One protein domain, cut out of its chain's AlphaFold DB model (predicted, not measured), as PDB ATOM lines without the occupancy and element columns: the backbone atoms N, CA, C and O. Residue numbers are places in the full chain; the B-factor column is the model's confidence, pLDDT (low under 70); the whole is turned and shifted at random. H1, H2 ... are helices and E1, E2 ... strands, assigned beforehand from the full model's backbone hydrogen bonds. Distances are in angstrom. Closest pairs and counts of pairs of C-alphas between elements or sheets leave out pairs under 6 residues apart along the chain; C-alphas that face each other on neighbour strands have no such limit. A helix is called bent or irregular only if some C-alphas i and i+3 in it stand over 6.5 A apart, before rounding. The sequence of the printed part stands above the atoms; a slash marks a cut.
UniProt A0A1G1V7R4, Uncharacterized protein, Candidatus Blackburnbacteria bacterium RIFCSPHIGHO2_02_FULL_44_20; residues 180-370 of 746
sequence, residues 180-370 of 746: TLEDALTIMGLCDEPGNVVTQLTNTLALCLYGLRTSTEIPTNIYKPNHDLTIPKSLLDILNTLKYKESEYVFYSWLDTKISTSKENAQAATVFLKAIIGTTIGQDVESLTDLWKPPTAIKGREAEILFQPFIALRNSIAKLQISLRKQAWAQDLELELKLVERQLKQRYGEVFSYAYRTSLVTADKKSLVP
ATOM      1  N   THR A 180      -1.609 -29.386  -1.282       87.12
ATOM      2  CA  THR A 180      -1.117 -29.203   0.094       87.12
ATOM      3  C   THR A 180      -0.824 -30.545   0.768       87.12
ATOM      4  O   THR A 180       0.152 -30.657   1.507       87.12
ATOM      5  N   LEU A 181      -1.636 -31.572   0.493       90.75
ATOM      6  CA  LEU A 181      -1.438 -32.929   1.010       90.75
ATOM      7  C   LEU A 181      -0.238 -33.619   0.352       90.75
ATOM      8  O   LEU A 181       0.579 -34.213   1.053       90.75
ATOM      9  N   GLU A 182      -0.097 -33.500  -0.970       89.19
ATOM     10  CA  GLU A 182       1.046 -34.046  -1.714       89.19
ATOM     11  C   GLU A 182       2.365 -33.406  -1.295       89.19
ATOM     12  O   GLU A 182       3.346 -34.114  -1.058       89.19
ATOM     13  N   ASP A 183       2.382 -32.080  -1.158       85.25
ATOM     14  CA  ASP A 183       3.557 -31.334  -0.725       85.25
ATOM     15  C   ASP A 183       3.943 -31.775   0.696       85.25
ATOM     16  O   ASP A 183       5.101 -32.103   0.951       85.25
ATOM     17  N   ALA A 184       2.975 -31.878   1.614       87.00
ATOM     18  CA  ALA A 184       3.219 -32.343   2.978       87.00
ATOM     19  C   ALA A 184       3.762 -33.781   3.022       87.00
ATOM     20  O   ALA A 184       4.772 -34.027   3.680       87.00
ATOM     21  N   LEU A 185       3.138 -34.720   2.301       86.31
ATOM     22  CA  LEU A 185       3.583 -36.114   2.246       86.31
ATOM     23  C   LEU A 185       4.985 -36.237   1.647       86.31
ATOM     24  O   LEU A 185       5.822 -36.955   2.184       86.31
ATOM     25  N   THR A 186       5.251 -35.515   0.557       83.44
ATOM     26  CA  THR A 186       6.559 -35.509  -0.107       83.44
ATOM     27  C   THR A 186       7.638 -35.014   0.846       83.44
ATOM     28  O   THR A 186       8.668 -35.659   1.014       83.44
ATOM     29  N   ILE A 187       7.384 -33.898   1.529       78.25
ATOM     30  CA  ILE A 187       8.307 -33.326   2.511       78.25
ATOM     31  C   ILE A 187       8.562 -34.310   3.661       78.25
ATOM     32  O   ILE A 187       9.711 -34.473   4.065       78.25
ATOM     33  N   MET A 188       7.526 -34.998   4.151       81.50
ATOM     34  CA  MET A 188       7.673 -36.047   5.166       81.50
ATOM     35  C   MET A 188       8.494 -37.246   4.665       81.50
ATOM     36  O   MET A 188       9.328 -37.755   5.406       81.50
ATOM     37  N   GLY A 189       8.317 -37.673   3.411       74.31
ATOM     38  CA  GLY A 189       9.094 -38.766   2.809       74.31
ATOM     39  C   GLY A 189      10.570 -38.421   2.569       74.31
ATOM     40  O   GLY A 189      11.433 -39.288   2.659       74.31
ATOM     41  N   LEU A 190      10.894 -37.146   2.337       64.19
ATOM     42  CA  LEU A 190      12.279 -36.646   2.247       64.19
ATOM     43  C   LEU A 190      12.996 -36.573   3.614       64.19
ATOM     44  O   LEU A 190      14.192 -36.260   3.692       64.19
ATOM     45  N   CYS A 191      12.249 -36.851   4.680       59.25
ATOM     46  CA  CYS A 191      12.591 -36.652   6.079       59.25
ATOM     47  C   CYS A 191      12.698 -37.970   6.871       59.25
ATOM     48  O   CYS A 191      12.655 -37.955   8.095       59.25
ATOM     49  N   ASP A 192      12.879 -39.112   6.209       59.28
ATOM     50  CA  ASP A 192      12.848 -40.446   6.842       59.28
ATOM     51  C   ASP A 192      14.126 -40.822   7.637       59.28
ATOM     52  O   ASP A 192      14.457 -41.988   7.838       59.28
ATOM     53  N   GLU A 193      14.896 -39.828   8.083       59.53
ATOM     54  CA  GLU A 193      16.111 -40.051   8.869       59.53
ATOM     55  C   GLU A 193      15.778 -40.236  10.368       59.53
ATOM     56  O   GLU A 193      14.897 -39.554  10.914       59.53
ATOM     57  N   PRO A 194      16.486 -41.127  11.091       50.72
ATOM     58  CA  PRO A 194      16.328 -41.277  12.535       50.72
ATOM     59  C   PRO A 194      16.509 -39.937  13.266       50.72
ATOM     60  O   PRO A 194      17.523 -39.264  13.108       50.72
ATOM     61  N   GLY A 195      15.528 -39.552  14.089       56.28
ATOM     62  CA  GLY A 195      15.537 -38.278  14.823       56.28
ATOM     63  C   GLY A 195      14.845 -37.103  14.118       56.28
ATOM     64  O   GLY A 195      14.723 -36.035  14.721       56.28
ATOM     65  N   ASN A 196      14.328 -37.289  12.901       73.81
ATOM     66  CA  ASN A 196      13.560 -36.272  12.183       73.81
ATOM     67  C   ASN A 196      12.221 -35.903  12.873       73.81
ATOM     68  O   ASN A 196      11.654 -36.689  13.637       73.81
ATOM     69  N   VAL A 197      11.695 -34.707  12.570       77.00
ATOM     70  CA  VAL A 197      10.366 -34.207  12.961       77.00
ATOM     71  C   VAL A 197       9.221 -35.217  12.726       77.00
ATOM     72  O   VAL A 197       8.335 -35.325  13.571       77.00
ATOM     73  N   VAL A 198       9.243 -36.019  11.653       79.25
ATOM     74  CA  VAL A 198       8.221 -37.057  11.374       79.25
ATOM     75  C   VAL A 198       8.270 -38.180  12.408       79.25
ATOM     76  O   VAL A 198       7.247 -38.558  12.985       79.25
ATOM     77  N   THR A 199       9.466 -38.683  12.698       75.56
ATOM     78  CA  THR A 199       9.693 -39.720  13.713       75.56
ATOM     79  C   THR A 199       9.287 -39.219  15.101       75.56
ATOM     80  O   THR A 199       8.689 -39.953  15.884       75.56
ATOM     81  N   GLN A 200       9.529 -37.937  15.389       79.25
ATOM     82  CA  GLN A 200       9.082 -37.300  16.630       79.25
ATOM     83  C   GLN A 200       7.549 -37.195  16.709       79.25
ATOM     84  O   GLN A 200       6.981 -37.468  17.760       79.25
ATOM     85  N   LEU A 201       6.865 -36.850  15.611       79.06
ATOM     86  CA  LEU A 201       5.399 -36.731  15.570       79.06
ATOM     87  C   LEU A 201       4.667 -38.071  15.646       79.06
ATOM     88  O   LEU A 201       3.525 -38.117  16.093       79.06
ATOM     89  N   THR A 202       5.294 -39.155  15.200       80.25
ATOM     90  CA  THR A 202       4.674 -40.488  15.199       80.25
ATOM     91  C   THR A 202       4.832 -41.234  16.527       80.25
ATOM     92  O   THR A 202       4.056 -42.151  16.788       80.25
ATOM     93  N   ASN A 203       5.762 -40.822  17.401       80.62
ATOM     94  CA  ASN A 203       5.898 -41.355  18.758       80.62
ATOM     95  C   ASN A 203       5.326 -40.379  19.796       80.62
ATOM     96  O   ASN A 203       5.980 -39.430  20.231       80.62
ATOM     97  N   THR A 204       4.104 -40.653  20.244       77.69
ATOM     98  CA  THR A 204       3.357 -39.712  21.083       77.69
ATOM     99  C   THR A 204       3.978 -39.476  22.467       77.69
ATOM    100  O   THR A 204       3.979 -38.341  22.949       77.69
ATOM    101  N   LEU A 205       4.529 -40.507  23.122       80.81
ATOM    102  CA  LEU A 205       5.180 -40.323  24.428       80.81
ATOM    103  C   LEU A 205       6.529 -39.625  24.290       80.81
ATOM    104  O   LEU A 205       6.832 -38.746  25.095       80.81
ATOM    105  N   ALA A 206       7.307 -39.934  23.251       79.44
ATOM    106  CA  ALA A 206       8.539 -39.204  22.973       79.44
ATOM    107  C   ALA A 206       8.252 -37.721  22.679       79.44
ATOM    108  O   ALA A 206       8.939 -36.856  23.220       79.44
ATOM    109  N   LEU A 207       7.198 -37.420  21.911       79.75
ATOM    110  CA  LEU A 207       6.738 -36.052  21.669       79.75
ATOM    111  C   LEU A 207       6.373 -35.338  22.977       79.75
ATOM    112  O   LEU A 207       6.793 -34.202  23.195       79.75
ATOM    113  N   CYS A 208       5.640 -36.007  23.874       79.56
ATOM    114  CA  CYS A 208       5.298 -35.437  25.177       79.56
ATOM    115  C   CYS A 208       6.533 -35.196  26.047       79.56
ATOM    116  O   CYS A 208       6.624 -34.197  26.754       79.56
ATOM    117  N   LEU A 209       7.504 -36.101  25.986       79.50
ATOM    118  CA  LEU A 209       8.707 -36.041  26.793       79.50
ATOM    119  C   LEU A 209       9.676 -34.945  26.323       79.50
ATOM    120  O   LEU A 209      10.053 -34.090  27.131       79.50
ATOM    121  N   TYR A 210      10.058 -34.984  25.043       78.50
ATOM    122  CA  TYR A 210      11.136 -34.193  24.437       78.50
ATOM    123  C   TYR A 210      10.668 -32.928  23.713       78.50
ATOM    124  O   TYR A 210      11.485 -32.029  23.490       78.50
ATOM    125  N   GLY A 211       9.384 -32.850  23.356       79.62
ATOM    126  CA  GLY A 211       8.859 -31.845  22.438       79.62
ATOM    127  C   GLY A 211       9.259 -32.093  20.979       79.62
ATOM    128  O   GLY A 211      10.120 -32.916  20.675       79.62
ATOM    129  N   LEU A 212       8.624 -31.350  20.077       80.75
ATOM    130  CA  LEU A 212       8.897 -31.332  18.649       80.75
ATOM    131  C   LEU A 212      10.034 -30.359  18.342       80.75
ATOM    132  O   LEU A 212       9.884 -29.147  18.499       80.75
ATOM    133  N   ARG A 213      11.175 -30.881  17.906       83.19
ATOM    134  CA  ARG A 213      12.360 -30.090  17.565       83.19
ATOM    135  C   ARG A 213      12.343 -29.749  16.088       83.19
ATOM    136  O   ARG A 213      12.127 -30.617  15.249       83.19
ATOM    137  N   THR A 214      12.595 -28.484  15.789       78.88
ATOM    138  CA  THR A 214      12.494 -27.939  14.437       78.88
ATOM    139  C   THR A 214      13.618 -26.935  14.215       78.88
ATOM    140  O   THR A 214      13.789 -26.004  15.009       78.88
ATOM    141  N   SER A 215      14.406 -27.136  13.158       78.06
ATOM    142  CA  SER A 215      15.456 -26.192  12.775       78.06
ATOM    143  C   SER A 215      14.856 -24.991  12.048       78.06
ATOM    144  O   SER A 215      13.985 -25.132  11.184       78.06
ATOM    145  N   THR A 216      15.316 -23.798  12.406       73.81
ATOM    146  CA  THR A 216      14.972 -22.543  11.726       73.81
ATOM    147  C   THR A 216      16.059 -22.109  10.737       73.81
ATOM    148  O   THR A 216      15.815 -21.205   9.933       73.81
ATOM    149  N   GLU A 217      17.237 -22.737  10.769       68.19
ATOM    150  CA  GLU A 217      18.309 -22.486   9.811       68.19
ATOM    151  C   GLU A 217      17.955 -23.040   8.435       68.19
ATOM    152  O   GLU A 217      17.365 -24.111   8.322       68.19
ATOM    153  N   ILE A 218      18.317 -22.304   7.383       59.16
ATOM    154  CA  ILE A 218      18.302 -22.814   6.012       59.16
ATOM    155  C   ILE A 218      19.697 -23.370   5.737       59.16
ATOM    156  O   ILE A 218      20.619 -22.561   5.602       59.16
ATOM    157  N   PRO A 219      19.901 -24.702   5.690       51.69
ATOM    158  CA  PRO A 219      21.229 -25.253   5.466       51.69
ATOM    159  C   PRO A 219      21.783 -24.745   4.131       51.69
ATOM    160  O   PRO A 219      21.146 -24.839   3.083       51.69
ATOM    161  N   THR A 220      22.985 -24.172   4.181       47.19
ATOM    162  CA  THR A 220      23.642 -23.509   3.043       47.19
ATOM    163  C   THR A 220      24.212 -24.483   2.012       47.19
ATOM    164  O   THR A 220      24.558 -24.058   0.913       47.19
ATOM    165  N   ASN A 221      24.260 -25.785   2.313       43.78
ATOM    166  CA  ASN A 221      24.715 -26.819   1.389       43.78
ATOM    167  C   ASN A 221      23.622 -27.867   1.116       43.78
ATOM    168  O   ASN A 221      23.205 -28.590   2.011       43.78
ATOM    169  N   ILE A 222      23.267 -27.975  -0.172       42.53
ATOM    170  CA  ILE A 222      22.610 -29.103  -0.860       42.53
ATOM    171  C   ILE A 222      21.133 -29.382  -0.468       42.53
ATOM    172  O   ILE A 222      20.825 -30.047   0.512       42.53
ATOM    173  N   TYR A 223      20.220 -28.956  -1.353       41.22
ATOM    174  CA  TYR A 223      18.959 -29.624  -1.752       41.22
ATOM    175  C   TYR A 223      17.891 -30.040  -0.720       41.22
ATOM    176  O   TYR A 223      16.955 -30.737  -1.106       41.22
ATOM    177  N   LYS A 224      17.917 -29.590   0.534       46.09
ATOM    178  CA  LYS A 224      16.756 -29.751   1.428       46.09
ATOM    179  C   LYS A 224      16.239 -28.371   1.864       46.09
ATOM    180  O   LYS A 224      16.839 -27.773   2.754       46.09
ATOM    181  N   PRO A 225      15.174 -27.804   1.242       54.72
ATOM    182  CA  PRO A 225      14.451 -26.679   1.851       54.72
ATOM    183  C   PRO A 225      14.047 -27.054   3.285       54.72
ATOM    184  O   PRO A 225      13.981 -28.238   3.581       54.72
ATOM    185  N   ASN A 226      13.796 -26.087   4.177       63.44
ATOM    186  CA  ASN A 226      13.523 -26.334   5.609       63.44
ATOM    187  C   ASN A 226      12.306 -27.246   5.847       63.44
ATOM    188  O   ASN A 226      11.209 -26.783   6.172       63.44
ATOM    189  N   HIS A 227      12.493 -28.550   5.685       69.88
ATOM    190  CA  HIS A 227      11.442 -29.549   5.726       69.88
ATOM    191  C   HIS A 227      10.925 -29.713   7.156       69.88
ATOM    192  O   HIS A 227       9.715 -29.748   7.352       69.88
ATOM    193  N   ASP A 228      11.815 -29.642   8.150       68.69
ATOM    194  CA  ASP A 228      11.462 -29.687   9.572       68.69
ATOM    195  C   ASP A 228      10.498 -28.572   9.990       68.69
ATOM    196  O   ASP A 228       9.635 -28.788  10.829       68.69
ATOM    197  N   LEU A 229      10.617 -27.384   9.392       69.12
ATOM    198  CA  LEU A 229       9.676 -26.273   9.561       69.12
ATOM    199  C   LEU A 229       8.387 -26.505   8.770       69.12
ATOM    200  O   LEU A 229       7.280 -26.218   9.233       69.12
ATOM    201  N   THR A 230       8.540 -26.966   7.533       75.31
ATOM    202  CA  THR A 230       7.418 -27.048   6.601       75.31
ATOM    203  C   THR A 230       6.428 -28.125   7.032       75.31
ATOM    204  O   THR A 230       5.230 -27.919   6.886       75.31
ATOM    205  N   ILE A 231       6.888 -29.216   7.653       79.75
ATOM    206  CA  ILE A 231       6.022 -30.303   8.131       79.75
ATOM    207  C   ILE A 231       5.023 -29.808   9.193       79.75
ATOM    208  O   ILE A 231       3.825 -29.860   8.917       79.75
ATOM    209  N   PRO A 232       5.432 -29.268  10.360       77.19
ATOM    210  CA  PRO A 232       4.497 -28.779  11.373       77.19
ATOM    211  C   PRO A 232       3.532 -27.720  10.842       77.19
ATOM    212  O   PRO A 232       2.351 -27.745  11.184       77.19
ATOM    213  N   LYS A 233       4.012 -26.801   9.991       80.38
ATOM    214  CA  LYS A 233       3.163 -25.768   9.392       80.38
ATOM    215  C   LYS A 233       2.105 -26.382   8.475       80.38
ATOM    216  O   LYS A 233       0.924 -26.124   8.674       80.38
ATOM    217  N   SER A 234       2.511 -27.241   7.539       85.44
ATOM    218  CA  SER A 234       1.586 -27.915   6.624       85.44
ATOM    219  C   SER A 234       0.568 -28.775   7.374       85.44
ATOM    220  O   SER A 234      -0.613 -28.744   7.043       85.44
ATOM    221  N   LEU A 235       0.986 -29.506   8.415       87.31
ATOM    222  CA  LEU A 235       0.078 -30.318   9.232       87.31
ATOM    223  C   LEU A 235      -0.941 -29.458   9.997       87.31
ATOM    224  O   LEU A 235      -2.114 -29.829  10.064       87.31
ATOM    225  N   LEU A 236      -0.539 -28.297  10.530       83.75
ATOM    226  CA  LEU A 236      -1.478 -27.351  11.145       83.75
ATOM    227  C   LEU A 236      -2.426 -26.710  10.128       83.75
ATOM    228  O   LEU A 236      -3.612 -26.574  10.424       83.75
ATOM    229  N   ASP A 237      -1.937 -26.351   8.941       85.19
ATOM    230  CA  ASP A 237      -2.766 -25.789   7.871       85.19
ATOM    231  C   ASP A 237      -3.832 -26.810   7.427       85.19
ATOM    232  O   ASP A 237      -5.016 -26.478   7.309       85.19
ATOM    233  N   ILE A 238      -3.455 -28.088   7.293       89.75
ATOM    234  CA  ILE A 238      -4.395 -29.189   7.047       89.75
ATOM    235  C   ILE A 238      -5.419 -29.285   8.190       89.75
ATOM    236  O   ILE A 238      -6.621 -29.249   7.942       89.75
ATOM    237  N   LEU A 239      -4.982 -29.337   9.452       88.38
ATOM    238  CA  LEU A 239      -5.890 -29.430  10.605       88.38
ATOM    239  C   LEU A 239      -6.851 -28.234  10.731       88.38
ATOM    240  O   LEU A 239      -7.998 -28.420  11.144       88.38
ATOM    241  N   ASN A 240      -6.410 -27.023  10.382       86.25
ATOM    242  CA  ASN A 240      -7.249 -25.825  10.369       86.25
ATOM    243  C   ASN A 240      -8.308 -25.896   9.258       86.25
ATOM    244  O   ASN A 240      -9.469 -25.579   9.501       86.25
ATOM    245  N   THR A 241      -7.942 -26.335   8.050       88.19
ATOM    246  CA  THR A 241      -8.886 -26.434   6.917       88.19
ATOM    247  C   THR A 241      -9.919 -27.551   7.095       88.19
ATOM    248  O   THR A 241     -11.030 -27.434   6.577       88.19
ATOM    249  N   LEU A 242      -9.616 -28.593   7.881       87.62
ATOM    250  CA  LEU A 242     -10.551 -29.678   8.224       87.62
ATOM    251  C   LEU A 242     -11.765 -29.236   9.059       87.62
ATOM    252  O   LEU A 242     -12.683 -30.030   9.262       87.62
ATOM    253  N   LYS A 243     -11.818 -27.982   9.524       82.38
ATOM    254  CA  LYS A 243     -13.036 -27.422  10.131       82.38
ATOM    255  C   LYS A 243     -14.170 -27.218   9.118       82.38
ATOM    256  O   LYS A 243     -15.323 -27.106   9.524       82.38
ATOM    257  N   TYR A 244     -13.845 -27.219   7.824       81.50
ATOM    258  CA  TYR A 244     -14.796 -27.140   6.721       81.50
ATOM    259  C   TYR A 244     -15.118 -28.528   6.163       81.50
ATOM    260  O   TYR A 244     -14.247 -29.392   6.033       81.50
ATOM    261  N   LYS A 245     -16.384 -28.753   5.809       76.75
ATOM    262  CA  LYS A 245     -16.872 -30.059   5.338       76.75
ATOM    263  C   LYS A 245     -16.351 -30.401   3.941       76.75
ATOM    264  O   LYS A 245     -16.114 -31.562   3.628       76.75
ATOM    265  N   GLU A 246     -16.138 -29.390   3.114       81.25
ATOM    266  CA  GLU A 246     -15.565 -29.493   1.776       81.25
ATOM    267  C   GLU A 246     -14.157 -30.105   1.829       81.25
ATOM    268  O   GLU A 246     -13.826 -30.982   1.031       81.25
ATOM    269  N   SER A 247     -13.366 -29.726   2.838       85.88
ATOM    270  CA  SER A 247     -12.021 -30.257   3.074       85.88
ATOM    271  C   SER A 247     -12.019 -31.738   3.477       85.88
ATOM    272  O   SER A 247     -11.078 -32.450   3.135       85.88
ATOM    273  N   GLU A 248     -13.066 -32.237   4.154       85.19
ATOM    274  CA  GLU A 248     -13.192 -33.667   4.507       85.19
ATOM    275  C   GLU A 248     -13.195 -34.548   3.252       85.19
ATOM    276  O   GLU A 248     -12.542 -35.592   3.224       85.19
ATOM    277  N   TYR A 249     -13.918 -34.129   2.207       85.31
ATOM    278  CA  TYR A 249     -14.006 -34.892   0.964       85.31
ATOM    279  C   TYR A 249     -12.648 -34.982   0.265       85.31
ATOM    280  O   TYR A 249     -12.228 -36.080  -0.104       85.31
ATOM    281  N   VAL A 250     -11.951 -33.847   0.137       86.88
ATOM    282  CA  VAL A 250     -10.616 -33.779  -0.478       86.88
ATOM    283  C   VAL A 250      -9.629 -34.657   0.290       86.88
ATOM    284  O   VAL A 250      -8.952 -35.495  -0.300       86.88
ATOM    285  N   PHE A 251      -9.606 -34.525   1.619       91.12
ATOM    286  CA  PHE A 251      -8.722 -35.294   2.490       91.12
ATOM    287  C   PHE A 251      -8.928 -36.806   2.350       91.12
ATOM    288  O   PHE A 251      -7.971 -37.555   2.144       91.12
ATOM    289  N   TYR A 252     -10.181 -37.262   2.415       89.81
ATOM    290  CA  TYR A 252     -10.512 -38.677   2.269       89.81
ATOM    291  C   TYR A 252     -10.182 -39.210   0.869       89.81
ATOM    292  O   TYR A 252      -9.536 -40.251   0.764       89.81
ATOM    293  N   SER A 253     -10.611 -38.514  -0.190       88.19
ATOM    294  CA  SER A 253     -10.394 -38.936  -1.582       88.19
ATOM    295  C   SER A 253      -8.907 -39.124  -1.884       88.19
ATOM    296  O   SER A 253      -8.493 -40.112  -2.499       88.19
ATOM    297  N   TRP A 254      -8.088 -38.203  -1.378       93.38
ATOM    298  CA  TRP A 254      -6.644 -38.262  -1.519       93.38
ATOM    299  C   TRP A 254      -6.040 -39.472  -0.788       93.38
ATOM    300  O   TRP A 254      -5.306 -40.258  -1.389       93.38
ATOM    301  N   LEU A 255      -6.402 -39.694   0.483       90.12
ATOM    302  CA  LEU A 255      -5.922 -40.846   1.259       90.12
ATOM    303  C   LEU A 255      -6.345 -42.189   0.647       90.12
ATOM    304  O   LEU A 255      -5.545 -43.125   0.608       90.12
ATOM    305  N   ASP A 256      -7.583 -42.289   0.160       88.69
ATOM    306  CA  ASP A 256      -8.123 -43.500  -0.470       88.69
ATOM    307  C   ASP A 256      -7.343 -43.861  -1.737       88.69
ATOM    308  O   ASP A 256      -6.986 -45.025  -1.950       88.69
ATOM    309  N   THR A 257      -6.993 -42.839  -2.523       89.56
ATOM    310  CA  THR A 257      -6.122 -42.968  -3.694       89.56
ATOM    311  C   THR A 257      -4.742 -43.487  -3.290       89.56
ATOM    312  O   THR A 257      -4.268 -44.469  -3.868       89.56
ATOM    313  N   LYS A 258      -4.105 -42.900  -2.265       89.62
ATOM    314  CA  LYS A 258      -2.779 -43.344  -1.793       89.62
ATOM    315  C   LYS A 258      -2.795 -44.794  -1.325       89.62
ATOM    316  O   LYS A 258      -1.975 -45.591  -1.777       89.62
ATOM    317  N   ILE A 259      -3.764 -45.157  -0.489       83.88
ATOM    318  CA  ILE A 259      -3.886 -46.511   0.053       83.88
ATOM    319  C   ILE A 259      -4.167 -47.554  -1.035       83.88
ATOM    320  O   ILE A 259      -3.643 -48.665  -0.974       83.88
ATOM    321  N   SER A 260      -4.974 -47.211  -2.038       83.94
ATOM    322  CA  SER A 260      -5.358 -48.157  -3.090       83.94
ATOM    323  C   SER A 260      -4.283 -48.365  -4.161       83.94
ATOM    324  O   SER A 260      -4.401 -49.294  -4.956       83.94
ATOM    325  N   THR A 261      -3.245 -47.521  -4.199       85.88
ATOM    326  CA  THR A 261      -2.225 -47.535  -5.261       85.88
ATOM    327  C   THR A 261      -1.133 -48.584  -5.034       85.88
ATOM    328  O   THR A 261      -0.809 -49.343  -5.943       85.88
ATOM    329  N   SER A 262      -0.525 -48.620  -3.845       85.62
ATOM    330  CA  SER A 262       0.574 -49.544  -3.529       85.62
ATOM    331  C   SER A 262       0.749 -49.710  -2.019       85.62
ATOM    332  O   SER A 262       0.281 -48.882  -1.234       85.62
ATOM    333  N   LYS A 263       1.470 -50.760  -1.603       85.50
ATOM    334  CA  LYS A 263       1.806 -50.994  -0.190       85.50
ATOM    335  C   LYS A 263       2.627 -49.856   0.414       85.50
ATOM    336  O   LYS A 263       2.335 -49.426   1.524       85.50
ATOM    337  N   GLU A 264       3.598 -49.349  -0.333       85.75
ATOM    338  CA  GLU A 264       4.458 -48.233   0.075       85.75
ATOM    339  C   GLU A 264       3.647 -46.944   0.261       85.75
ATOM    340  O   GLU A 264       3.760 -46.280   1.290       85.75
ATOM    341  N   ASN A 265       2.739 -46.630  -0.670       86.06
ATOM    342  CA  ASN A 265       1.864 -45.465  -0.541       86.06
ATOM    343  C   ASN A 265       0.881 -45.611   0.630       86.06
ATOM    344  O   ASN A 265       0.575 -44.628   1.304       86.06
ATOM    345  N   ALA A 266       0.409 -46.828   0.910       85.00
ATOM    346  CA  ALA A 266      -0.439 -47.098   2.067       85.00
ATOM    347  C   ALA A 266       0.318 -46.974   3.403       85.00
ATOM    348  O   ALA A 266      -0.235 -46.451   4.374       85.00
ATOM    349  N   GLN A 267       1.586 -47.395   3.451       87.00
ATOM    350  CA  GLN A 267       2.482 -47.156   4.588       87.00
ATOM    351  C   GLN A 267       2.687 -45.654   4.809       87.00
ATOM    352  O   GLN A 267       2.435 -45.158   5.905       87.00
ATOM    353  N   ALA A 268       3.041 -44.916   3.755       85.31
ATOM    354  CA  ALA A 268       3.245 -43.472   3.819       85.31
ATOM    355  C   ALA A 268       1.975 -42.726   4.274       85.31
ATOM    356  O   ALA A 268       2.044 -41.861   5.145       85.31
ATOM    357  N   ALA A 269       0.796 -43.108   3.769       86.88
ATOM    358  CA  ALA A 269      -0.488 -42.550   4.202       86.88
ATOM    359  C   ALA A 269      -0.802 -42.851   5.682       86.88
ATOM    360  O   ALA A 269      -1.360 -42.010   6.388       86.88
ATOM    361  N   THR A 270      -0.418 -44.030   6.175       86.88
ATOM    362  CA  THR A 270      -0.593 -44.409   7.587       86.88
ATOM    363  C   THR A 270       0.336 -43.603   8.498       86.88
ATOM    364  O   THR A 270      -0.110 -43.084   9.522       86.88
ATOM    365  N   VAL A 271       1.603 -43.427   8.106       86.50
ATOM    366  CA  VAL A 271       2.575 -42.557   8.796       86.50
ATOM    367  C   VAL A 271       2.093 -41.105   8.809       86.50
ATOM    368  O   VAL A 271       2.120 -40.452   9.851       86.50
ATOM    369  N   PHE A 272       1.574 -40.620   7.683       89.50
ATOM    370  CA  PHE A 272       0.983 -39.291   7.562       89.50
ATOM    371  C   PHE A 272      -0.189 -39.084   8.534       89.50
ATOM    372  O   PHE A 272      -0.226 -38.090   9.260       89.50
ATOM    373  N   LEU A 273      -1.106 -40.053   8.634       88.06
ATOM    374  CA  LEU A 273      -2.205 -40.011   9.604       88.06
ATOM    375  C   LEU A 273      -1.712 -40.038  11.057       88.06
ATOM    376  O   LEU A 273      -2.219 -39.272  11.880       88.06
ATOM    377  N   LYS A 274      -0.709 -40.870  11.375       86.31
ATOM    378  CA  LYS A 274      -0.065 -40.888  12.701       86.31
ATOM    379  C   LYS A 274       0.517 -39.517  13.048       86.31
ATOM    380  O   LYS A 274       0.266 -39.024  14.142       86.31
ATOM    381  N   ALA A 275       1.217 -38.871  12.114       87.31
ATOM    382  CA  ALA A 275       1.796 -37.547  12.331       87.31
ATOM    383  C   ALA A 275       0.731 -36.452  12.512       87.31
ATOM    384  O   ALA A 275       0.896 -35.587  13.375       87.31
ATOM    385  N   ILE A 276      -0.382 -36.498  11.767       87.56
ATOM    386  CA  ILE A 276      -1.521 -35.586  11.973       87.56
ATOM    387  C   ILE A 276      -2.081 -35.743  13.390       87.56
ATOM    388  O   ILE A 276      -2.233 -34.753  14.106       87.56
ATOM    389  N   ILE A 277      -2.356 -36.975  13.827       83.12
ATOM    390  CA  ILE A 277      -2.896 -37.225  15.171       83.12
ATOM    391  C   ILE A 277      -1.887 -36.813  16.245       83.12
ATOM    392  O   ILE A 277      -2.259 -36.083  17.164       83.12
ATOM    393  N   GLY A 278      -0.620 -37.204  16.107       78.50
ATOM    394  CA  GLY A 278       0.453 -36.822  17.024       78.50
ATOM    395  C   GLY A 278       0.610 -35.306  17.142       78.50
ATOM    396  O   GLY A 278       0.723 -34.791  18.255       78.50
ATOM    397  N   THR A 279       0.475 -34.572  16.030       79.75
ATOM    398  CA  THR A 279       0.459 -33.098  16.024       79.75
ATOM    399  C   THR A 279      -0.639 -32.555  16.933       79.75
ATOM    400  O   THR A 279      -0.375 -31.632  17.697       79.75
ATOM    401  N   THR A 280      -1.847 -33.139  16.909       77.56
ATOM    402  CA  THR A 280      -2.943 -32.715  17.800       77.56
ATOM    403  C   THR A 280      -2.693 -33.068  19.267       77.56
ATOM    404  O   THR A 280      -3.078 -32.302  20.143       77.56
ATOM    405  N   ILE A 281      -2.026 -34.192  19.556       71.31
ATOM    406  CA  ILE A 281      -1.701 -34.590  20.936       71.31
ATOM    407  C   ILE A 281      -0.639 -33.662  21.535       71.31
ATOM    408  O   ILE A 281      -0.701 -33.348  22.723       71.31
ATOM    409  N   GLY A 282       0.285 -33.174  20.705       67.12
ATOM    410  CA  GLY A 282       1.256 -32.152  21.084       67.12
ATOM    411  C   GLY A 282       0.654 -30.769  21.370       67.12
ATOM    412  O   GLY A 282       1.364 -29.914  21.894       67.12
ATOM    413  N   GLN A 283      -0.624 -30.528  21.042       73.00
ATOM    414  CA  GLN A 283      -1.308 -29.268  21.343       73.00
ATOM    415  C   GLN A 283      -2.047 -29.333  22.683       73.00
ATOM    416  O   GLN A 283      -2.715 -30.315  23.020       73.00
ATOM    417  N   ASP A 284      -1.989 -28.232  23.424       69.75
ATOM    418  CA  ASP A 284      -2.825 -28.024  24.597       69.75
ATOM    419  C   ASP A 284      -4.265 -27.638  24.218       69.75
ATOM    420  O   ASP A 284      -4.578 -27.274  23.080       69.75
ATOM    421  N   VAL A 285      -5.155 -27.714  25.207       72.31
ATOM    422  CA  VAL A 285      -6.586 -27.441  25.037       72.31
ATOM    423  C   VAL A 285      -6.847 -26.019  24.520       72.31
ATOM    424  O   VAL A 285      -7.762 -25.835  23.720       72.31
ATOM    425  N   GLU A 286      -6.075 -25.010  24.935       73.19
ATOM    426  CA  GLU A 286      -6.219 -23.634  24.443       73.19
ATOM    427  C   GLU A 286      -5.820 -23.530  22.973       73.19
ATOM    428  O   GLU A 286      -6.602 -23.014  22.179       73.19
ATOM    429  N   SER A 287      -4.666 -24.084  22.598       74.81
ATOM    430  CA  SER A 287      -4.201 -24.087  21.206       74.81
ATOM    431  C   SER A 287      -5.191 -24.798  20.269       74.81
ATOM    432  O   SER A 287      -5.465 -24.311  19.173       74.81
ATOM    433  N   LEU A 288      -5.792 -25.912  20.708       77.31
ATOM    434  CA  LEU A 288      -6.850 -26.605  19.956       77.31
ATOM    435  C   LEU A 288      -8.147 -25.788  19.878       77.31
ATOM    436  O   LEU A 288      -8.819 -25.792  18.847       77.31
ATOM    437  N   THR A 289      -8.487 -25.065  20.948       78.69
ATOM    438  CA  THR A 289      -9.644 -24.157  20.960       78.69
ATOM    439  C   THR A 289      -9.452 -23.026  19.956       78.69
ATOM    440  O   THR A 289     -10.364 -22.730  19.194       78.69
ATOM    441  N   ASP A 290      -8.259 -22.434  19.902       77.69
ATOM    442  CA  ASP A 290      -7.940 -21.366  18.954       77.69
ATOM    443  C   ASP A 290      -7.960 -21.851  17.500       77.69
ATOM    444  O   ASP A 290      -8.428 -21.122  16.620       77.69
ATOM    445  N   LEU A 291      -7.483 -23.078  17.253       80.19
ATOM    446  CA  LEU A 291      -7.451 -23.701  15.929       80.19
ATOM    447  C   LEU A 291      -8.858 -23.988  15.389       80.19
ATOM    448  O   LEU A 291      -9.118 -23.823  14.197       80.19
ATOM    449  N   TRP A 292      -9.772 -24.404  16.265       83.94
ATOM    450  CA  TRP A 292     -11.110 -24.864  15.889       83.94
ATOM    451  C   TRP A 292     -12.232 -23.979  16.415       83.94
ATOM    452  O   TRP A 292     -13.378 -24.417  16.496       83.94
ATOM    453  N   LYS A 293     -11.937 -22.728  16.761       83.44
ATOM    454  CA  LYS A 293     -12.970 -21.776  17.163       83.44
ATOM    455  C   LYS A 293     -13.983 -21.554  16.029       83.44
ATOM    456  O   LYS A 293     -13.592 -21.516  14.856       83.44
ATOM    457  N   PRO A 294     -15.272 -21.360  16.353       76.56
ATOM    458  CA  PRO A 294     -16.271 -20.968  15.373       76.56
ATOM    459  C   PRO A 294     -15.883 -19.663  14.654       76.56
ATOM    460  O   PRO A 294     -15.261 -18.787  15.264       76.56
ATOM    461  N   PRO A 295     -16.273 -19.493  13.377       72.56
ATOM    462  CA  PRO A 295     -15.932 -18.304  12.589       72.56
ATOM    463  C   PRO A 295     -16.557 -17.019  13.153       72.56
ATOM    464  O   PRO A 295     -15.961 -15.948  13.063       72.56
ATOM    465  N   THR A 296     -17.721 -17.132  13.798       71.25
ATOM    466  CA  THR A 296     -18.430 -16.005  14.413       71.25
ATOM    467  C   THR A 296     -18.518 -16.200  15.925       71.25
ATOM    468  O   THR A 296     -19.061 -17.197  16.387       71.25
ATOM    469  N   ALA A 297     -18.040 -15.251  16.729       70.06
ATOM    470  CA  ALA A 297     -18.225 -15.321  18.179       70.06
ATOM    471  C   ALA A 297     -19.688 -15.022  18.551       70.06
ATOM    472  O   ALA A 297     -20.259 -14.032  18.096       70.06
ATOM    473  N   ILE A 298     -20.295 -15.858  19.396       68.06
ATOM    474  CA  ILE A 298     -21.650 -15.637  19.918       68.06
ATOM    475  C   ILE A 298     -21.594 -15.535  21.428       68.06
ATOM    476  O   ILE A 298     -20.980 -16.364  22.099       68.06
ATOM    477  N   LYS A 299     -22.274 -14.508  21.944       69.19
ATOM    478  CA  LYS A 299     -22.290 -14.189  23.365       69.19
ATOM    479  C   LYS A 299     -22.792 -15.374  24.196       69.19
ATOM    480  O   LYS A 299     -23.907 -15.842  23.973       69.19
ATOM    481  N   GLY A 300     -21.994 -15.820  25.163       68.94
ATOM    482  CA  GLY A 300     -22.292 -16.963  26.033       68.94
ATOM    483  C   GLY A 300     -21.911 -18.335  25.462       68.94
ATOM    484  O   GLY A 300     -22.191 -19.342  26.108       68.94
ATOM    485  N   ARG A 301     -21.296 -18.391  24.272       69.75
ATOM    486  CA  ARG A 301     -20.834 -19.622  23.599       69.75
ATOM    487  C   ARG A 301     -19.396 -19.506  23.076       69.75
ATOM    488  O   ARG A 301     -18.984 -20.243  22.188       69.75
ATOM    489  N   GLU A 302     -18.615 -18.576  23.615       72.50
ATOM    490  CA  GLU A 302     -17.255 -18.258  23.164       72.50
ATOM    491  C   GLU A 302     -16.236 -19.364  23.482       72.50
ATOM    492  O   GLU A 302     -15.158 -19.395  22.899       72.50
ATOM    493  N   ALA A 303     -16.572 -20.267  24.407       71.50
ATOM    494  CA  ALA A 303     -15.741 -21.407  24.787       71.50
ATOM    495  C   ALA A 303     -16.025 -22.676  23.959       71.50
ATOM    496  O   ALA A 303     -15.482 -23.736  24.267       71.50
ATOM    497  N   GLU A 304     -16.894 -22.603  22.951       78.06
ATOM    498  CA  GLU A 304     -17.193 -23.740  22.082       78.06
ATOM    499  C   GLU A 304     -16.163 -23.891  20.956       78.06
ATOM    500  O   GLU A 304     -15.580 -22.918  20.482       78.06
ATOM    501  N   ILE A 305     -15.972 -25.130  20.508       82.06
ATOM    502  CA  ILE A 305     -15.099 -25.510  19.395       82.06
ATOM    503  C   ILE A 305     -15.898 -26.237  18.318       82.06
ATOM    504  O   ILE A 305     -16.890 -26.903  18.617       82.06
ATOM    505  N   LEU A 306     -15.447 -26.160  17.070       79.06
ATOM    506  CA  LEU A 306     -15.995 -26.915  15.951       79.06
ATOM    507  C   LEU A 306     -15.629 -28.395  16.079       79.06
ATOM    508  O   LEU A 306     -14.473 -28.767  16.271       79.06
ATOM    509  N   PHE A 307     -16.633 -29.250  15.925       74.56
ATOM    510  CA  PHE A 307     -16.484 -30.698  16.020       74.56
ATOM    511  C   PHE A 307     -16.054 -31.353  14.693       74.56
ATOM    512  O   PHE A 307     -15.499 -32.455  14.684       74.56
ATOM    513  N   GLN A 308     -16.272 -30.663  13.569       79.38
ATOM    514  CA  GLN A 308     -16.019 -31.153  12.209       79.38
ATOM    515  C   GLN A 308     -14.613 -31.751  11.977       79.38
ATOM    516  O   GLN A 308     -14.550 -32.820  11.364       79.38
ATOM    517  N   PRO A 309     -13.501 -31.185  12.491       84.06
ATOM    518  CA  PRO A 309     -12.168 -31.765  12.287       84.06
ATOM    519  C   PRO A 309     -12.046 -33.207  12.802       84.06
ATOM    520  O   PRO A 309     -11.474 -34.072  12.139       84.06
ATOM    521  N   PHE A 310     -12.641 -33.501  13.961       80.38
ATOM    522  CA  PHE A 310     -12.615 -34.837  14.561       80.38
ATOM    523  C   PHE A 310     -13.462 -35.839  13.781       80.38
ATOM    524  O   PHE A 310     -13.066 -36.997  13.622       80.38
ATOM    525  N   ILE A 311     -14.625 -35.393  13.288       75.62
ATOM    526  CA  ILE A 311     -15.475 -36.186  12.394       75.62
ATOM    527  C   ILE A 311     -14.701 -36.525  11.126       75.62
ATOM    528  O   ILE A 311     -14.650 -37.696  10.753       75.62
ATOM    529  N   ALA A 312     -14.078 -35.525  10.498       82.38
ATOM    530  CA  ALA A 312     -13.359 -35.703   9.248       82.38
ATOM    531  C   ALA A 312     -12.249 -36.754   9.395       82.38
ATOM    532  O   ALA A 312     -12.202 -37.713   8.622       82.38
ATOM    533  N   LEU A 313     -11.416 -36.651  10.438       86.31
ATOM    534  CA  LEU A 313     -10.361 -37.632  10.720       86.31
ATOM    535  C   LEU A 313     -10.922 -39.038  10.971       86.31
ATOM    536  O   LEU A 313     -10.484 -40.002  10.340       86.31
ATOM    537  N   ARG A 314     -11.928 -39.168  11.847       84.19
ATOM    538  CA  ARG A 314     -12.546 -40.462  12.178       84.19
ATOM    539  C   ARG A 314     -13.172 -41.129  10.952       84.19
ATOM    540  O   ARG A 314     -12.947 -42.317  10.724       84.19
ATOM    541  N   ASN A 315     -13.959 -40.384  10.176       81.12
ATOM    542  CA  ASN A 315     -14.615 -40.888   8.970       81.12
ATOM    543  C   ASN A 315     -13.592 -41.332   7.930       81.12
ATOM    544  O   ASN A 315     -13.787 -42.362   7.286       81.12
ATOM    545  N   SER A 316     -12.506 -40.572   7.789       85.00
ATOM    546  CA  SER A 316     -11.432 -40.896   6.855       85.00
ATOM    547  C   SER A 316     -10.779 -42.215   7.253       85.00
ATOM    548  O   SER A 316     -10.775 -43.140   6.452       85.00
ATOM    549  N   ILE A 317     -10.362 -42.380   8.513       85.50
ATOM    550  CA  ILE A 317      -9.761 -43.635   8.999       85.50
ATOM    551  C   ILE A 317     -10.709 -44.831   8.806       85.50
ATOM    552  O   ILE A 317     -10.296 -45.867   8.286       85.50
ATOM    553  N   ALA A 318     -11.989 -44.689   9.164       80.56
ATOM    554  CA  ALA A 318     -12.967 -45.770   9.029       80.56
ATOM    555  C   ALA A 318     -13.178 -46.197   7.565       80.56
ATOM    556  O   ALA A 318     -13.220 -47.390   7.260       80.56
ATOM    557  N   LYS A 319     -13.283 -45.234   6.640       79.62
ATOM    558  CA  LYS A 319     -13.412 -45.529   5.206       79.62
ATOM    559  C   LYS A 319     -12.135 -46.160   4.647       79.62
ATOM    560  O   LYS A 319     -12.225 -47.117   3.881       79.62
ATOM    561  N   LEU A 320     -10.965 -45.697   5.084       82.81
ATOM    562  CA  LEU A 320      -9.673 -46.243   4.666       82.81
ATOM    563  C   LEU A 320      -9.482 -47.689   5.113       82.81
ATOM    564  O   LEU A 320      -9.022 -48.500   4.318       82.81
ATOM    565  N   GLN A 321      -9.902 -48.057   6.328       82.62
ATOM    566  CA  GLN A 321      -9.894 -49.457   6.770       82.62
ATOM    567  C   GLN A 321     -10.727 -50.355   5.838       82.62
ATOM    568  O   GLN A 321     -10.315 -51.469   5.519       82.62
ATOM    569  N   ILE A 322     -11.888 -49.880   5.364       82.44
ATOM    570  CA  ILE A 322     -12.729 -50.626   4.412       82.44
ATOM    571  C   ILE A 322     -12.018 -50.787   3.065       82.44
ATOM    572  O   ILE A 322     -12.060 -51.871   2.485       82.44
ATOM    573  N   SER A 323     -11.379 -49.730   2.562       81.25
ATOM    574  CA  SER A 323     -10.623 -49.781   1.306       81.25
ATOM    575  C   SER A 323      -9.407 -50.698   1.409       81.25
ATOM    576  O   SER A 323      -9.172 -51.511   0.517       81.25
ATOM    577  N   LEU A 324      -8.696 -50.652   2.534       81.00
ATOM    578  CA  LEU A 324      -7.516 -51.462   2.801       81.00
ATOM    579  C   LEU A 324      -7.861 -52.959   2.932       81.00
ATOM    580  O   LEU A 324      -7.140 -53.793   2.398       81.00
ATOM    581  N   ARG A 325      -9.018 -53.319   3.514       80.50
ATOM    582  CA  ARG A 325      -9.515 -54.717   3.560       80.50
ATOM    583  C   ARG A 325      -9.724 -55.362   2.191       80.50
ATOM    584  O   ARG A 325      -9.796 -56.583   2.100       80.50
ATOM    585  N   LYS A 326      -9.859 -54.562   1.132       79.38
ATOM    586  CA  LYS A 326      -9.969 -55.071  -0.242       79.38
ATOM    587  C   LYS A 326      -8.609 -55.468  -0.827       79.38
ATOM    588  O   LYS A 326      -8.578 -56.057  -1.901       79.38
ATOM    589  N   GLN A 327      -7.506 -55.151  -0.147       79.88
ATOM    590  CA  GLN A 327      -6.144 -55.424  -0.595       79.88
ATOM    591  C   GLN A 327      -5.599 -56.695   0.074       79.88
ATOM    592  O   GLN A 327      -5.668 -56.853   1.289       79.88
ATOM    593  N   ALA A 328      -5.003 -57.599  -0.706       72.69
ATOM    594  CA  ALA A 328      -4.508 -58.884  -0.196       72.69
ATOM    595  C   ALA A 328      -3.293 -58.763   0.753       72.69
ATOM    596  O   ALA A 328      -3.029 -59.666   1.539       72.69
ATOM    597  N   TRP A 329      -2.550 -57.654   0.689       76.88
ATOM    598  CA  TRP A 329      -1.295 -57.417   1.424       76.88
ATOM    599  C   TRP A 329      -1.457 -56.531   2.675       76.88
ATOM    600  O   TRP A 329      -0.469 -56.086   3.257       76.88
ATOM    601  N   ALA A 330      -2.696 -56.243   3.077       75.94
ATOM    602  CA  ALA A 330      -3.041 -55.146   3.979       75.94
ATOM    603  C   ALA A 330      -3.076 -55.461   5.481       75.94
ATOM    604  O   ALA A 330      -3.336 -54.561   6.277       75.94
ATOM    605  N   GLN A 331      -2.853 -56.707   5.895       75.44
ATOM    606  CA  GLN A 331      -3.184 -57.146   7.254       75.44
ATOM    607  C   GLN A 331      -2.448 -56.354   8.356       75.44
ATOM    608  O   GLN A 331      -3.081 -55.918   9.319       75.44
ATOM    609  N   ASP A 332      -1.152 -56.083   8.174       77.69
ATOM    610  CA  ASP A 332      -0.347 -55.297   9.126       77.69
ATOM    611  C   ASP A 332      -0.766 -53.818   9.156       77.69
ATOM    612  O   ASP A 332      -0.893 -53.207  10.217       77.69
ATOM    613  N   LEU A 333      -1.072 -53.247   7.989       81.38
ATOM    614  CA  LEU A 333      -1.513 -51.856   7.857       81.38
ATOM    615  C   LEU A 333      -2.915 -51.629   8.426       81.38
ATOM    616  O   LEU A 333      -3.211 -50.553   8.942       81.38
ATOM    617  N   GLU A 334      -3.783 -52.643   8.383       81.75
ATOM    618  CA  GLU A 334      -5.102 -52.566   9.010       81.75
ATOM    619  C   GLU A 334      -4.962 -52.455  10.530       81.75
ATOM    620  O   GLU A 334      -5.695 -51.696  11.168       81.75
ATOM    621  N   LEU A 335      -4.016 -53.198  11.114       80.44
ATOM    622  CA  LEU A 335      -3.727 -53.123  12.541       80.44
ATOM    623  C   LEU A 335      -3.203 -51.735  12.916       80.44
ATOM    624  O   LEU A 335      -3.688 -51.146  13.882       80.44
ATOM    625  N   GLU A 336      -2.285 -51.176  12.127       80.56
ATOM    626  CA  GLU A 336      -1.793 -49.817  12.354       80.56
ATOM    627  C   GLU A 336      -2.907 -48.767  12.267       80.56
ATOM    628  O   GLU A 336      -3.016 -47.922  13.155       80.56
ATOM    629  N   LEU A 337      -3.791 -48.841  11.267       83.06
ATOM    630  CA  LEU A 337      -4.927 -47.917  11.158       83.06
ATOM    631  C   LEU A 337      -5.932 -48.077  12.306       83.06
ATOM    632  O   LEU A 337      -6.553 -47.096  12.718       83.06
ATOM    633  N   LYS A 338      -6.101 -49.286  12.852       82.56
ATOM    634  CA  LYS A 338      -6.908 -49.510  14.064       82.56
ATOM    635  C   LYS A 338      -6.269 -48.872  15.296       82.56
ATOM    636  O   LYS A 338      -6.992 -48.327  16.127       82.56
ATOM    637  N   LEU A 339      -4.940 -48.910  15.415       79.38
ATOM    638  CA  LEU A 339      -4.219 -48.232  16.497       79.38
ATOM    639  C   LEU A 339      -4.383 -46.710  16.397       79.38
ATOM    640  O   LEU A 339      -4.742 -46.074  17.386       79.38
ATOM    641  N   VAL A 340      -4.237 -46.152  15.194       83.19
ATOM    642  CA  VAL A 340      -4.473 -44.730  14.882       83.19
ATOM    643  C   VAL A 340      -5.903 -44.310  15.250       83.19
ATOM    644  O   VAL A 340      -6.110 -43.320  15.954       83.19
ATOM    645  N   GLU A 341      -6.912 -45.088  14.845       84.56
ATOM    646  CA  GLU A 341      -8.312 -44.838  15.210       84.56
ATOM    647  C   GLU A 341      -8.525 -44.870  16.729       84.56
ATOM    648  O   GLU A 341      -9.253 -44.045  17.289       84.56
ATOM    649  N   ARG A 342      -7.899 -45.837  17.406       79.06
ATOM    650  CA  ARG A 342      -8.014 -46.019  18.851       79.06
ATOM    651  C   ARG A 342      -7.380 -44.858  19.614       79.06
ATOM    652  O   ARG A 342      -8.019 -44.360  20.536       79.06
ATOM    653  N   GLN A 343      -6.214 -44.376  19.187       77.88
ATOM    654  CA  GLN A 343      -5.573 -43.184  19.749       77.88
ATOM    655  C   GLN A 343      -6.471 -41.946  19.602       77.88
ATOM    656  O   GLN A 343      -6.702 -41.238  20.584       77.88
ATOM    657  N   LEU A 344      -7.068 -41.729  18.420       80.88
ATOM    658  CA  LEU A 344      -8.019 -40.630  18.198       80.88
ATOM    659  C   LEU A 344      -9.231 -40.729  19.139       80.88
ATOM    660  O   LEU A 344      -9.614 -39.747  19.775       80.88
ATOM    661  N   LYS A 345      -9.836 -41.920  19.241       77.56
ATOM    662  CA  LYS A 345     -11.005 -42.163  20.100       77.56
ATOM    663  C   LYS A 345     -10.686 -41.999  21.579       77.56
ATOM    664  O   LYS A 345     -11.505 -41.454  22.299       77.56
ATOM    665  N   GLN A 346      -9.530 -42.454  22.040       75.12
ATOM    666  CA  GLN A 346      -9.164 -42.352  23.450       75.12
ATOM    667  C   GLN A 346      -8.781 -40.921  23.841       75.12
ATOM    668  O   GLN A 346      -9.072 -40.487  24.952       75.12
ATOM    669  N   ARG A 347      -8.187 -40.152  22.918       72.50
ATOM    670  CA  ARG A 347      -7.868 -38.739  23.158       72.50
ATOM    671  C   ARG A 347      -9.100 -37.832  23.112       72.50
ATOM    672  O   ARG A 347      -9.150 -36.873  23.879       72.50
ATOM    673  N   TYR A 348     -10.069 -38.123  22.238       73.31
ATOM    674  CA  TYR A 348     -11.209 -37.236  21.948       73.31
ATOM    675  C   TYR A 348     -12.584 -37.896  22.124       73.31
ATOM    676  O   TYR A 348     -13.587 -37.397  21.614       73.31
ATOM    677  N   GLY A 349     -12.659 -39.009  22.857       66.50
ATOM    678  CA  GLY A 349     -13.880 -39.789  23.102       66.50
ATOM    679  C   GLY A 349     -15.033 -38.950  23.642       66.50
ATOM    680  O   GLY A 349     -16.167 -39.084  23.182       66.50
ATOM    681  N   GLU A 350     -14.723 -38.011  24.538       63.50
ATOM    682  CA  GLU A 350     -15.705 -37.073  25.082       63.50
ATOM    683  C   GLU A 350     -16.177 -36.037  24.079       63.50
ATOM    684  O   GLU A 350     -17.361 -35.716  24.067       63.50
ATOM    685  N   VAL A 351     -15.313 -35.576  23.176       60.97
ATOM    686  CA  VAL A 351     -15.753 -34.736  22.059       60.97
ATOM    687  C   VAL A 351     -16.804 -35.497  21.241       60.97
ATOM    688  O   VAL A 351     -17.881 -34.970  20.965       60.97
ATOM    689  N   PHE A 352     -16.549 -36.779  20.946       62.66
ATOM    690  CA  PHE A 352     -17.492 -37.634  20.223       62.66
ATOM    691  C   PHE A 352     -18.743 -38.016  21.018       62.66
ATOM    692  O   PHE A 352     -19.717 -38.421  20.396       62.66
ATOM    693  N   SER A 353     -18.751 -37.945  22.350       57.28
ATOM    694  CA  SER A 353     -19.911 -38.317  23.175       57.28
ATOM    695  C   SER A 353     -20.761 -37.102  23.578       57.28
ATOM    696  O   SER A 353     -21.978 -37.233  23.743       57.28
ATOM    697  N   TYR A 354     -20.138 -35.924  23.692       52.44
ATOM    698  CA  TYR A 354     -20.739 -34.672  24.152       52.44
ATOM    699  C   TYR A 354     -21.279 -33.804  23.014       52.44
ATOM    700  O   TYR A 354     -22.355 -33.236  23.178       52.44
ATOM    701  N   ALA A 355     -20.620 -33.762  21.844       47.91
ATOM    702  CA  ALA A 355     -21.156 -33.060  20.669       47.91
ATOM    703  C   ALA A 355     -22.600 -33.517  20.373       47.91
ATOM    704  O   ALA A 355     -23.525 -32.716  20.302       47.91
ATOM    705  N   TYR A 356     -22.856 -34.828  20.417       45.53
ATOM    706  CA  TYR A 356     -24.204 -35.385  20.230       45.53
ATOM    707  C   TYR A 356     -25.231 -34.998  21.312       45.53
ATOM    708  O   TYR A 356     -26.420 -35.239  21.121       45.53
ATOM    709  N   ARG A 357     -24.802 -34.434  22.449       44.75
ATOM    710  CA  ARG A 357     -25.673 -34.043  23.570       44.75
ATOM    711  C   ARG A 357     -25.992 -32.550  23.596       44.75
ATOM    712  O   ARG A 357     -27.048 -32.201  24.115       44.75
ATOM    713  N   THR A 358     -25.110 -31.688  23.083       47.84
ATOM    714  CA  THR A 358     -25.246 -30.224  23.209       47.84
ATOM    715  C   THR A 358     -25.354 -29.461  21.893       47.84
ATOM    716  O   THR A 358     -26.008 -28.423  21.876       47.84
ATOM    717  N   SER A 359     -24.731 -29.921  20.802       54.22
ATOM    718  CA  SER A 359     -24.749 -29.221  19.506       54.22
ATOM    719  C   SER A 359     -24.272 -30.136  18.376       54.22
ATOM    720  O   SER A 359     -23.237 -30.784  18.476       54.22
ATOM    721  N   LEU A 360     -24.982 -30.146  17.243       54.72
ATOM    722  CA  LEU A 360     -24.619 -30.982  16.087       54.72
ATOM    723  C   LEU A 360     -23.291 -30.573  15.421       54.72
ATOM    724  O   LEU A 360     -22.762 -31.333  14.613       54.72
ATOM    725  N   VAL A 361     -22.773 -29.379  15.722       63.81
ATOM    726  CA  VAL A 361     -21.604 -28.793  15.037       63.81
ATOM    727  C   VAL A 361     -20.490 -28.398  16.000       63.81
ATOM    728  O   VAL A 361     -19.331 -28.319  15.589       63.81
ATOM    729  N   THR A 362     -20.802 -28.194  17.278       70.12
ATOM    730  CA  THR A 362     -19.836 -27.721  18.270       70.12
ATOM    731  C   THR A 362     -19.802 -28.579  19.526       70.12
ATOM    732  O   THR A 362     -20.756 -29.277  19.864       70.12
ATOM    733  N   ALA A 363     -18.685 -28.507  20.239       73.81
ATOM    734  CA  ALA A 363     -18.528 -29.070  21.571       73.81
ATOM    735  C   ALA A 363     -17.988 -27.998  22.529       73.81
ATOM    736  O   ALA A 363     -17.349 -27.040  22.100       73.81
ATOM    737  N   ASP A 364     -18.250 -28.142  23.827       74.75
ATOM    738  CA  ASP A 364     -17.595 -27.314  24.848       74.75
ATOM    739  C   ASP A 364     -16.098 -27.652  24.860       74.75
ATOM    740  O   ASP A 364     -15.736 -28.826  24.817       74.75
ATOM    741  N   LYS A 365     -15.215 -26.658  24.984       76.69
ATOM    742  CA  LYS A 365     -13.782 -26.850  25.247       76.69
ATOM    743  C   LYS A 365     -13.488 -27.934  26.296       76.69
ATOM    744  O   LYS A 365     -12.502 -28.656  26.160       76.69
ATOM    745  N   LYS A 366     -14.329 -28.093  27.327       75.38
ATOM    746  CA  LYS A 366     -14.176 -29.160  28.339       75.38
ATOM    747  C   LYS A 366     -14.199 -30.576  27.755       75.38
ATOM    748  O   LYS A 366     -13.606 -31.464  28.352       75.38
ATOM    749  N   SER A 367     -14.820 -30.801  26.596       74.50
ATOM    750  CA  SER A 367     -14.838 -32.115  25.945       74.50
ATOM    751  C   SER A 367     -13.482 -32.526  25.362       74.50
ATOM    752  O   SER A 367     -13.302 -33.690  25.019       74.50
ATOM    753  N   LEU A 368     -12.528 -31.593  25.226       75.81
ATOM    754  CA  LEU A 368     -11.138 -31.891  24.848       75.81
ATOM    755  C   LEU A 368     -10.347 -32.574  25.978       75.81
ATOM    756  O   LEU A 368      -9.234 -33.056  25.748       75.81
ATOM    757  N   VAL A 369     -10.904 -32.600  27.191       77.56
ATOM    758  CA  VAL A 369     -10.372 -33.353  28.327       77.56
ATOM    759  C   VAL A 369     -10.911 -34.785  28.233       77.56
ATOM    760  O   VAL A 369     -12.123 -34.983  28.335       77.56
ATOM    761  N   PRO A 370     -10.055 -35.794  27.998       74.62
ATOM    762  CA  PRO A 370     -10.488 -37.176  27.887       74.62
ATOM    763  C   PRO A 370     -10.898 -37.695  29.264       74.62
ATOM    764  O   PRO A 370     -10.411 -37.222  30.297       74.62
TER     765      PRO A 370
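Overview. This is residues 180 to 370 of the 746 residues of an uncharacterized protein of Candidatus Blackburnbacteria bacterium RIFCSPHIGHO2_02_FULL_44_20 (UniProt A0A1G1V7R4). Four long helices, H5, H6, H8 and the arm H9a, make an up-and-down bundle, and the helices H1, H2 and H4 pack crosswise on one of them, H6. Beyond the beginning of H8 and the end of H9a sits a small head, in which H7, H9b and H10 gather round the two-stranded antiparallel sheet E2 - E3. The printed part has 191 residues with ten named helices and three named strands, in the order H1 H2 H3 E1 H4 H5 H6 H7 E2 H8 H9 E3 H10, and its class is mostly helix. It is compact, with a radius of gyration of the C-alphas of 17.0 A and spans of 53 by 44 by 30 A.

Along the chain. H1, residues 180 to 189, begins at C-alpha 180 (-1.117, -29.203, 0.094). H2 is residues 197 to 202, H3 204 to 210 and the strand E1 212 to 215. H4, residues 227 to 241, is 20.6 A long, H5, 245 to 261, 25.1 A, and H6, 263 to 281, 27.0 A, ending at C-alpha 281 (-1.701, -34.590, 20.936). H7 is residues 285 to 291, E2 304 to 306, and H8, 308 to 324, is 23.9 A long. H9, residues 331 to 358, was assigned as one helix by its hydrogen bonds but is bent, with C-alphas 347 and 350 8.2 A apart; its arms are H9a, 331 to 347, 24.8 A, and H9b, 350 to 358, 11.9 A. E3 is residues 362 to 364, and H10, 365 to 368, ends at C-alpha 368 (-11.138, -31.891, 24.848).

Arrangement. H6 is the hub, touching six other helices. H1 touches it about perpendicular at 78 degrees, closest at the C-alphas of Leu 185 and Phe 272, 6.7 A. H2 touches it at 88 degrees, closest at Leu 201 and Ala 275, C-alphas 4.9 A apart. H3 only just touches H6, with 3 pairs of C-alphas within 8 A, closest at Thr 204 and Gly 278, 5.8 A. E1 pairs with no named strand; its closest C-alpha pair with H4 is Thr 214 and Asp 228, 5.3 A. H4 touches H6 at 76 degrees, closest at the C-alphas of Leu 235 and Ile 276, 6.1 A. H5 and H6 form a helical hairpin, as do H8 and H9a. H6 and H9a touch at a shallow tilt of 12 degrees, the same way, closest at the C-alphas of Lys 274 and Val 340, 6.2 A. H5 and H8 touch at a shallow tilt of 23 degrees, closest at the C-alphas of Glu 248 and Ala 312, 5.2 A. E2 and E3 are antiparallel, with N 305 and O 363 2.8 A apart, within hydrogen-bond range. H10 touches H9b, closest at the C-alphas of Val 351 and Ser 367, 4.8 A, and only just touches H7, with 3 pairs within 8 A. Every O i to N i+4 pair is within hydrogen-bond range in H1, H2, H3, H6, H7, H8 and H9a; the counts are 10 of 11 in H4, 11 of 13 in H5 and 3 of 5 in H9b, and H10 is too short for such a pair.

Size, cuts and confidence. The two C-alphas farthest apart, those of Asn 221 and Arg 357, are 55.5 A apart. The printed part has no cut, and the links E1 to H4 and H7 to E2 are long. The mean pLDDT of the printed part is 76.5, and 38 residues are under 70, among them 217 to 229 and 349 to 361.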